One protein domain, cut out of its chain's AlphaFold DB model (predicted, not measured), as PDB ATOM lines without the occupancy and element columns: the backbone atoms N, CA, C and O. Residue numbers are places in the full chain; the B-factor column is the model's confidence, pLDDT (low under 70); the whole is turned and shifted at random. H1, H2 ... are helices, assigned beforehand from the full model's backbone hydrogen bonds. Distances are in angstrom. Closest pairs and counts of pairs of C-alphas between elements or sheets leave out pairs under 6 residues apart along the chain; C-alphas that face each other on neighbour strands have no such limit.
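This is residues 349 to 418 of the 418 residues of an uncharacterized protein of Herbidospora galbida (UniProt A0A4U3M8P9). Three short helices form an open, three-sided frame: H1 makes one side, H3 meets the first half of H1, and H2 sets out from near the last residues of H1, with little helix-to-helix contact between these parts. After H3, residues 399 to 418 have no named element and run from the H1 side across to the side of the domain away from H1, where the chain ends. The printed part has 70 residues, with three named helices in the order H1, H2, H3 and no named strand; the class is all helix, though under half of the residues, 32 of 70, are in named elements. The whole is compact, with a radius of gyration of the C-alphas of 11.9 A, and its C-alphas span 29 by 27 by 18 A.

The printed part begins at Ala 349, with its C-alpha at (239.190, 322.231, 245.604). H1 covers residues 353 to 365, 18.3 A from first to last C-alpha, and begins at C-alpha 353 at (247.396, 321.397, 240.261). H2 covers residues 372 to 380 and is 11.4 A long. H3 covers residues 389 to 398, is 14.3 A long, and ends at C-alpha 398 at (247.697, 312.591, 232.058).

H1 touches H3 with its residues 353 to 357 alone. The closest C-alphas of the two are those of Arg 357 and Val 395, 6.3 A apart. H1 and H3 stand at a steep tilt of 63 degrees and run the same way. H1 and H2 are close but not clearly touching, and their closest C-alphas, those of Leu 364 and Arg 372, are 6.9 A apart. Their lines stand at a steep tilt of 49 degrees, and they run opposite ways. H2 and H3 are apart. In H1, H2 and H3 every O i to N i+4 pair is within hydrogen-bond range.

The two C-alphas farthest apart are those of Glu 370 and Gly 418, at 32.6 A, while the first and last printed C-alphas, of Ala 349 and Gly 418, are 10.7 A apart. The printed part has no cut, and Gly 418 is the chain's last residue. The links from H1 to H2, with 6 residues, and from H2 to H3, with 8 residues, are both short. The C-alphas of residues 399 to 418 lie 7 to 18 A from the mean of all C-alphas. The mean pLDDT of the printed part is 80.8, and the model's confidence is low, under 70, at residues 407 to 418.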
ATOM      1  N   ALA A 349     240.224 321.250 245.274       88.06
ATOM      2  CA  ALA A 349     239.190 322.231 245.604       88.06
ATOM      3  C   ALA A 349     239.725 323.676 245.702       88.06
ATOM      4  O   ALA A 349     238.946 324.619 245.541       88.06
ATOM      5  N   HIS A 350     241.032 323.838 245.940       88.88
ATOM      6  CA  HIS A 350     241.748 325.118 245.972       88.88
ATOM      7  C   HIS A 350     242.411 325.477 244.629       88.88
ATOM      8  O   HIS A 350     242.960 326.567 244.492       88.88
ATOM      9  N   GLY A 351     242.361 324.588 243.632       90.81
ATOM     10  CA  GLY A 351     242.958 324.809 242.313       90.81
ATOM     11  C   GLY A 351     244.469 324.561 242.226       90.81
ATOM     12  O   GLY A 351     245.077 324.920 241.218       90.81
ATOM     13  N   ASP A 352     245.096 323.944 243.233       93.50
ATOM     14  CA  ASP A 352     246.541 323.678 243.229       93.50
ATOM     15  C   ASP A 352     246.879 322.385 242.471       93.50
ATOM     16  O   ASP A 352     246.975 321.290 243.029       93.50
ATOM     17  N   VAL A 353     247.083 322.519 241.160       93.56
ATOM     18  CA  VAL A 353     247.396 321.397 240.261       93.56
ATOM     19  C   VAL A 353     248.708 320.699 240.631       93.56
ATOM     20  O   VAL A 353     248.820 319.477 240.493       93.56
ATOM     21  N   GLN A 354     249.713 321.443 241.105       93.75
ATOM     22  CA  GLN A 354     251.022 320.871 241.430       93.75
ATOM     23  C   GLN A 354     250.939 320.004 242.684       93.75
ATOM     24  O   GLN A 354     251.422 318.868 242.675       93.75
ATOM     25  N   ALA A 355     250.257 320.487 243.724       92.94
ATOM     26  CA  ALA A 355     250.009 319.695 244.921       92.94
ATOM     27  C   ALA A 355     249.167 318.449 244.609       92.94
ATOM     28  O   ALA A 355     249.505 317.360 245.077       92.94
ATOM     29  N   VAL A 356     248.127 318.561 243.770       93.62
ATOM     30  CA  VAL A 356     247.313 317.406 243.343       93.62
ATOM     31  C   VAL A 356     248.181 316.337 242.678       93.62
ATOM     32  O   VAL A 356     248.116 315.171 243.069       93.62
ATOM     33  N   ARG A 357     249.039 316.719 241.720       93.75
ATOM     34  CA  ARG A 357     249.960 315.788 241.046       93.75
ATOM     35  C   ARG A 357     250.877 315.079 242.039       93.75
ATOM     36  O   ARG A 357     250.969 313.851 242.018       93.75
ATOM     37  N   GLN A 358     251.522 315.833 242.925       95.06
ATOM     38  CA  GLN A 358     252.458 315.279 243.906       95.06
ATOM     39  C   GLN A 358     251.764 314.332 244.892       95.06
ATOM     40  O   GLN A 358     252.252 313.228 245.142       95.06
ATOM     41  N   LEU A 359     250.609 314.725 245.431       94.38
ATOM     42  CA  LEU A 359     249.875 313.951 246.430       94.38
ATOM     43  C   LEU A 359     249.250 312.684 245.834       94.38
ATOM     44  O   LEU A 359     249.350 311.618 246.443       94.38
ATOM     45  N   LEU A 360     248.677 312.753 244.627       93.62
ATOM     46  CA  LEU A 360     248.143 311.567 243.947       93.62
ATOM     47  C   LEU A 360     249.251 310.588 243.554       93.62
ATOM     48  O   LEU A 360     249.093 309.386 243.764       93.62
ATOM     49  N   ALA A 361     250.392 311.074 243.055       92.81
ATOM     50  CA  ALA A 361     251.547 310.218 242.788       92.81
ATOM     51  C   ALA A 361     252.017 309.512 244.071       92.81
ATOM     52  O   ALA A 361     252.212 308.296 244.091       92.81
ATOM     53  N   THR A 362     252.109 310.262 245.172       94.00
ATOM     54  CA  THR A 362     252.479 309.760 246.502       94.00
ATOM     55  C   THR A 362     251.500 308.692 247.006       94.00
ATOM     56  O   THR A 362     251.932 307.659 247.526       94.00
ATOM     57  N   ALA A 363     250.194 308.889 246.808       92.75
ATOM     58  CA  ALA A 363     249.167 307.906 247.145       92.75
ATOM     59  C   ALA A 363     249.283 306.634 246.289       92.75
ATOM     60  O   ALA A 363     249.270 305.522 246.813       92.75
ATOM     61  N   LEU A 364     249.445 306.772 244.971       92.50
ATOM     62  CA  LEU A 364     249.497 305.642 244.038       92.50
ATOM     63  C   LEU A 364     250.770 304.798 244.174       92.50
ATOM     64  O   LEU A 364     250.737 303.598 243.891       92.50
ATOM     65  N   LEU A 365     251.879 305.383 244.635       93.31
ATOM     66  CA  LEU A 365     253.093 304.636 244.986       93.31
ATOM     67  C   LEU A 365     252.870 303.659 246.150       93.31
ATOM     68  O   LEU A 365     253.544 302.637 246.212       93.31
ATOM     69  N   ARG A 366     251.903 303.943 247.029       91.56
ATOM     70  CA  ARG A 366     251.547 303.105 248.186       91.56
ATOM     71  C   ARG A 366     250.515 302.024 247.868       91.56
ATOM     72  O   ARG A 366     250.264 301.152 248.691       91.56
ATOM     73  N   VAL A 367     249.924 302.062 246.675       91.31
ATOM     74  CA  VAL A 367     248.965 301.058 246.202       91.31
ATOM     75  C   VAL A 367     249.663 300.123 245.218       91.31
ATOM     76  O   VAL A 367     250.319 300.575 244.270       91.31
ATOM     77  N   SER A 368     249.499 298.810 245.415       89.56
ATOM     78  CA  SER A 368     250.056 297.811 244.502       89.56
ATOM     79  C   SER A 368     249.504 298.008 243.089       89.56
ATOM     80  O   SER A 368     248.345 298.383 242.901       89.56
ATOM     81  N   ARG A 369     250.334 297.766 242.069       87.75
ATOM     82  CA  ARG A 369     249.980 298.049 240.668       87.75
ATOM     83  C   ARG A 369     248.676 297.362 240.239       87.75
ATOM     84  O   ARG A 369     247.894 297.964 239.514       87.75
ATOM     85  N   GLU A 370     248.439 296.155 240.742       88.12
ATOM     86  CA  GLU A 370     247.247 295.334 240.492       88.12
ATOM     87  C   GLU A 370     245.971 295.918 241.119       88.12
ATOM     88  O   GLU A 370     244.881 295.743 240.581       88.12
ATOM     89  N   GLN A 371     246.090 296.653 242.229       89.88
ATOM     90  CA  GLN A 371     244.953 297.207 242.972       89.88
ATOM     91  C   GLN A 371     244.630 298.660 242.606       89.88
ATOM     92  O   GLN A 371     243.577 299.157 242.998       89.88
ATOM     93  N   ARG A 372     245.493 299.356 241.850       90.50
ATOM     94  CA  ARG A 372     245.325 300.791 241.538       90.50
ATOM     95  C   ARG A 372     243.996 301.108 240.863       90.50
ATOM     96  O   ARG A 372     243.338 302.057 241.270       90.50
ATOM     97  N   THR A 373     243.573 300.318 239.880       86.31
ATOM     98  CA  THR A 373     242.307 300.559 239.168       86.31
ATOM     99  C   THR A 373     241.097 300.395 240.088       86.31
ATOM    100  O   THR A 373     240.181 301.211 240.051       86.31
ATOM    101  N   GLU A 374     241.100 299.370 240.945       88.00
ATOM    102  CA  GLU A 374     240.037 299.149 241.934       88.00
ATOM    103  C   GLU A 374     240.018 300.255 242.991       88.00
ATOM    104  O   GLU A 374     238.968 300.801 243.317       88.00
ATOM    105  N   PHE A 375     241.198 300.627 243.487       89.25
ATOM    106  CA  PHE A 375     241.377 301.705 244.447       89.25
ATOM    107  C   PHE A 375     240.848 303.033 243.900       89.25
ATOM    108  O   PHE A 375     240.055 303.698 244.566       89.25
ATOM    109  N   LEU A 376     241.235 303.390 242.671       88.81
ATOM    110  CA  LEU A 376     240.765 304.604 242.014       88.81
ATOM    111  C   LEU A 376     239.250 304.579 241.832       88.81
ATOM    112  O   LEU A 376     238.585 305.549 242.182       88.81
ATOM    113  N   ARG A 377     238.687 303.456 241.371       86.88
ATOM    114  CA  ARG A 377     237.235 303.317 241.222       86.88
ATOM    115  C   ARG A 377     236.517 303.509 242.550       86.88
ATOM    116  O   ARG A 377     235.573 304.276 242.615       86.88
ATOM    117  N   LYS A 378     236.987 302.868 243.619       87.62
ATOM    118  CA  LYS A 378     236.368 302.945 244.947       87.62
ATOM    119  C   LYS A 378     236.413 304.352 245.551       87.62
ATOM    120  O   LYS A 378     235.474 304.740 246.240       87.62
ATOM    121  N   HIS A 379     237.504 305.088 245.341       86.75
ATOM    122  CA  HIS A 379     237.745 306.365 246.020       86.75
ATOM    123  C   HIS A 379     237.466 307.608 245.172       86.75
ATOM    124  O   HIS A 379     237.328 308.679 245.750       86.75
ATOM    125  N   PHE A 380     237.340 307.477 243.850       87.25
ATOM    126  CA  PHE A 380     237.064 308.584 242.927       87.25
ATOM    127  C   PHE A 380     235.810 308.353 242.068       87.25
ATOM    128  O   PHE A 380     235.632 309.003 241.039       87.25
ATOM    129  N   GLN A 381     234.913 307.440 242.460       85.31
ATOM    130  CA  GLN A 381     233.632 307.288 241.769       85.31
ATOM    131  C   GLN A 381     232.810 308.581 241.856       85.31
ATOM    132  O   GLN A 381     232.530 309.079 242.946       85.31
ATOM    133  N   GLY A 382     232.399 309.112 240.703       81.38
ATOM    134  CA  GLY A 382     231.641 310.357 240.607       81.38
ATOM    135  C   GLY A 382     232.475 311.617 240.854       81.38
ATOM    136  O   GLY A 382     231.889 312.677 241.086       81.38
ATOM    137  N   VAL A 383     233.812 311.525 240.804       85.88
ATOM    138  CA  VAL A 383     234.724 312.642 241.108       85.88
ATOM    139  C   VAL A 383     234.466 313.873 240.240       85.88
ATOM    140  O   VAL A 383     234.569 314.981 240.747       85.88
ATOM    141  N   GLY A 384     234.027 313.713 238.985       80.81
ATOM    142  CA  GLY A 384     233.691 314.840 238.101       80.81
ATOM    143  C   GLY A 384     232.551 315.736 238.611       80.81
ATOM    144  O   GLY A 384     232.377 316.848 238.135       80.81
ATOM    145  N   SER A 385     231.780 315.292 239.610       83.31
ATOM    146  CA  SER A 385     230.751 316.118 240.260       83.31
ATOM    147  C   SER A 385     231.258 316.904 241.477       83.31
ATOM    148  O   SER A 385     230.492 317.655 242.085       83.31
ATOM    149  N   TRP A 386     232.515 316.706 241.879       84.88
ATOM    150  CA  TRP A 386     233.099 317.318 243.070       84.88
ATOM    151  C   TRP A 386     233.739 318.663 242.738       84.88
ATOM    152  O   TRP A 386     234.219 318.893 241.627       84.88
ATOM    153  N   LYS A 387     233.826 319.552 243.731       83.69
ATOM    154  CA  LYS A 387     234.599 320.791 243.598       83.69
ATOM    155  C   LYS A 387     236.077 320.446 243.366       83.69
ATOM    156  O   LYS A 387     236.695 319.806 244.211       83.69
ATOM    157  N   GLY A 388     236.629 320.854 242.221       86.25
ATOM    158  CA  GLY A 388     237.990 320.488 241.803       86.25
ATOM    159  C   GLY A 388     238.115 319.085 241.190       86.25
ATOM    160  O   GLY A 388     239.220 318.647 240.884       86.25
ATOM    161  N   GLY A 389     236.999 318.382 240.980       87.56
ATOM    162  CA  GLY A 389     236.971 317.036 240.412       87.56
ATOM    163  C   GLY A 389     237.623 316.927 239.036       87.56
ATOM    164  O   GLY A 389     238.397 316.003 238.792       87.56
ATOM    165  N   ASP A 390     237.395 317.921 238.178       89.25
ATOM    166  CA  ASP A 390     237.975 317.992 236.833       89.25
ATOM    167  C   ASP A 390     239.510 318.004 236.856       89.25
ATOM    168  O   ASP A 390     240.148 317.403 235.993       89.25
ATOM    169  N   LEU A 391     240.119 318.625 237.876       90.88
ATOM    170  CA  LEU A 391     241.575 318.630 238.047       90.88
ATOM    171  C   LEU A 391     242.102 317.239 238.396       90.88
ATOM    172  O   LEU A 391     243.130 316.824 237.867       90.88
ATOM    173  N   ILE A 392     241.394 316.499 239.252       89.94
ATOM    174  CA  ILE A 392     241.757 315.116 239.590       89.94
ATOM    175  C   ILE A 392     241.638 314.230 238.349       89.94
ATOM    176  O   ILE A 392     242.561 313.471 238.057       89.94
ATOM    177  N   VAL A 393     240.535 314.344 237.604       90.44
ATOM    178  CA  VAL A 393     240.327 313.600 236.351       90.44
ATOM    179  C   VAL A 393     241.436 313.921 235.353       90.44
ATOM    180  O   VAL A 393     242.048 312.996 234.825       90.44
ATOM    181  N   GLY A 394     241.750 315.203 235.152       89.88
ATOM    182  CA  GLY A 394     242.825 315.643 234.265       89.88
ATOM    183  C   GLY A 394     244.177 315.044 234.649       89.88
ATOM    184  O   GLY A 394     244.830 314.416 233.819       89.88
ATOM    185  N   VAL A 395     244.560 315.143 235.925       90.62
ATOM    186  CA  VAL A 395     245.826 314.584 236.424       90.62
ATOM    187  C   VAL A 395     245.874 313.059 236.281       90.62
ATOM    188  O   VAL A 395     246.912 312.511 235.915       90.62
ATOM    189  N   LEU A 396     244.779 312.341 236.540       91.12
ATOM    190  CA  LEU A 396     244.742 310.885 236.367       91.12
ATOM    191  C   LEU A 396     244.833 310.484 234.885       91.12
ATOM    192  O   LEU A 396     245.577 309.559 234.555       91.12
ATOM    193  N   SER A 397     244.147 311.200 233.992       90.06
ATOM    194  CA  SER A 397     244.217 310.969 232.545       90.06
ATOM    195  C   SER A 397     245.611 311.244 231.973       90.06
ATOM    196  O   SER A 397     246.101 310.444 231.179       90.06
ATOM    197  N   GLU A 398     246.296 312.303 232.422       89.62
ATOM    198  CA  GLU A 398     247.697 312.591 232.058       89.62
ATOM    199  C   GLU A 398     248.651 311.445 232.434       89.62
ATOM    200  O   GLU A 398     249.640 311.202 231.747       89.62
ATOM    201  N   ASN A 399     248.340 310.710 233.506       86.00
ATOM    202  CA  ASN A 399     249.120 309.564 233.971       86.00
ATOM    203  C   ASN A 399     248.672 308.223 233.351       86.00
ATOM    204  O   ASN A 399     249.102 307.161 233.803       86.00
ATOM    205  N   GLY A 400     247.823 308.258 232.317       85.88
ATOM    206  CA  GLY A 400     247.415 307.076 231.554       85.88
ATOM    207  C   GLY A 400     246.357 306.203 232.234       85.88
ATOM    208  O   GLY A 400     246.202 305.041 231.858       85.88
ATOM    209  N   PHE A 401     245.634 306.725 233.232       86.88
ATOM    210  CA  PHE A 401     244.490 306.023 233.814       86.88
ATOM    211  C   PHE A 401     243.221 306.260 232.989       86.88
ATOM    212  O   PHE A 401     242.927 307.385 232.585       86.88
ATOM    213  N   ASP A 402     242.438 305.198 232.780       84.69
ATOM    214  CA  ASP A 402     241.105 305.308 232.190       84.69
ATOM    215  C   ASP A 402     240.131 305.919 233.210       84.69
ATOM    216  O   ASP A 402     239.753 305.292 234.203       84.69
ATOM    217  N   THR A 403     239.753 307.173 232.975       83.19
ATOM    218  CA  THR A 403     238.871 307.955 233.849       83.19
ATOM    219  C   THR A 403     237.402 307.886 233.428       83.19
ATOM    220  O   THR A 403     236.540 308.405 234.140       83.19
ATOM    221  N   THR A 404     237.072 307.195 232.329       80.69
ATOM    222  CA  THR A 404     235.685 307.093 231.833       80.69
ATOM    223  C   THR A 404     234.758 306.429 232.855       80.69
ATOM    224  O   THR A 404     233.631 306.880 233.065       80.69
ATOM    225  N   ALA A 405     235.261 305.423 233.576       73.19
ATOM    226  CA  ALA A 405     234.547 304.753 234.660       73.19
ATOM    227  C   ALA A 405     234.397 305.615 235.933       73.19
ATOM    228  O   ALA A 405     233.502 305.361 236.737       73.19
ATOM    229  N   LEU A 406     235.245 306.634 236.126       76.75
ATOM    230  CA  LEU A 406     235.199 307.527 237.294       76.75
ATOM    231  C   LEU A 406     234.134 308.624 237.149       76.75
ATOM    232  O   LEU A 406     233.619 309.111 238.152       76.75
ATOM    233  N   ASN A 407     233.768 308.971 235.913       66.88
ATOM    234  CA  ASN A 407     232.769 309.999 235.606       66.88
ATOM    235  C   ASN A 407     231.320 309.490 235.600       66.88
ATOM    236  O   ASN A 407     230.394 310.279 235.415       66.88
ATOM    237  N   GLN A 408     231.092 308.191 235.821       65.56
ATOM    238  CA  GLN A 408     229.732 307.679 235.957       65.56
ATOM    239  C   GLN A 408     229.111 308.172 237.276       65.56
ATOM    240  O   GLN A 408     229.752 308.064 238.327       65.56
ATOM    241  N   PRO A 409     227.871 308.699 237.258       55.44
ATOM    242  CA  PRO A 409     227.186 309.093 238.482       55.44
ATOM    243  C   PRO A 409     227.045 307.870 239.394       55.44
ATOM    244  O   PRO A 409     226.566 306.816 238.976       55.44
ATOM    245  N   ALA A 410     227.505 307.988 240.640       51.22
ATOM    246  CA  ALA A 410     227.398 306.904 241.606       51.22
ATOM    247  C   ALA A 410     225.915 306.580 241.869       51.22
ATOM    248  O   ALA A 410     225.150 307.455 242.262       51.22
ATOM    249  N   ASN A 411     225.523 305.307 241.745       38.53
ATOM    250  CA  ASN A 411     224.230 304.790 242.228       38.53
ATOM    251  C   ASN A 411     224.164 304.694 243.776       38.53
ATOM    252  O   ASN A 411     223.264 304.066 244.328       38.53
ATOM    253  N   ILE A 412     225.130 305.285 244.486       36.72
ATOM    254  CA  ILE A 412     225.322 305.230 245.942       36.72
ATOM    255  C   ILE A 412     225.255 306.674 246.471       36.72
ATOM    256  O   ILE A 412     225.817 307.565 245.829       36.72
ATOM    257  N   PRO A 413     224.570 306.946 247.602       33.78
ATOM    258  CA  PRO A 413     224.351 308.308 248.077       33.78
ATOM    259  C   PRO A 413     225.672 309.042 248.345       33.78
ATOM    260  O   PRO A 413     226.587 308.514 248.977       33.78
ATOM    261  N   ARG A 414     225.718 310.278 247.838       41.69
ATOM    262  CA  ARG A 414     226.765 311.295 248.007       41.69
ATOM    263  C   ARG A 414     227.352 311.330 249.433       41.69
ATOM    264  O   ARG A 414     226.571 311.341 250.386       41.69
ATOM    265  N   PRO A 415     228.672 311.524 249.623       31.81
ATOM    266  CA  PRO A 415     229.117 312.328 250.758       31.81
ATOM    267  C   PRO A 415     228.530 313.742 250.573       31.81
ATOM    268  O   PRO A 415     228.612 314.272 249.459       31.81
ATOM    269  N   PRO A 416     227.859 314.333 251.579       30.77
ATOM    270  CA  PRO A 416     227.257 315.651 251.421       30.77
ATOM    271  C   PRO A 416     228.327 316.663 251.001       30.77
ATOM    272  O   PRO A 416     229.460 316.608 251.476       30.77
ATOM    273  N   ALA A 417     227.953 317.530 250.058       32.56
ATOM    274  CA  ALA A 417     228.749 318.681 249.655       32.56
ATOM    275  C   ALA A 417     229.076 319.530 250.893       32.56
ATOM    276  O   ALA A 417     228.251 319.594 251.809       32.56
ATOM    277  N   GLY A 418     230.289 320.089 250.914       36.69
ATOM    278  CA  GLY A 418     230.772 320.943 252.001       36.69
ATOM    279  C   GLY A 418     230.034 322.263 252.146       36.69
ATOM    280  O   GLY A 418     229.035 322.488 251.422       36.69
TER     281      GLY A 418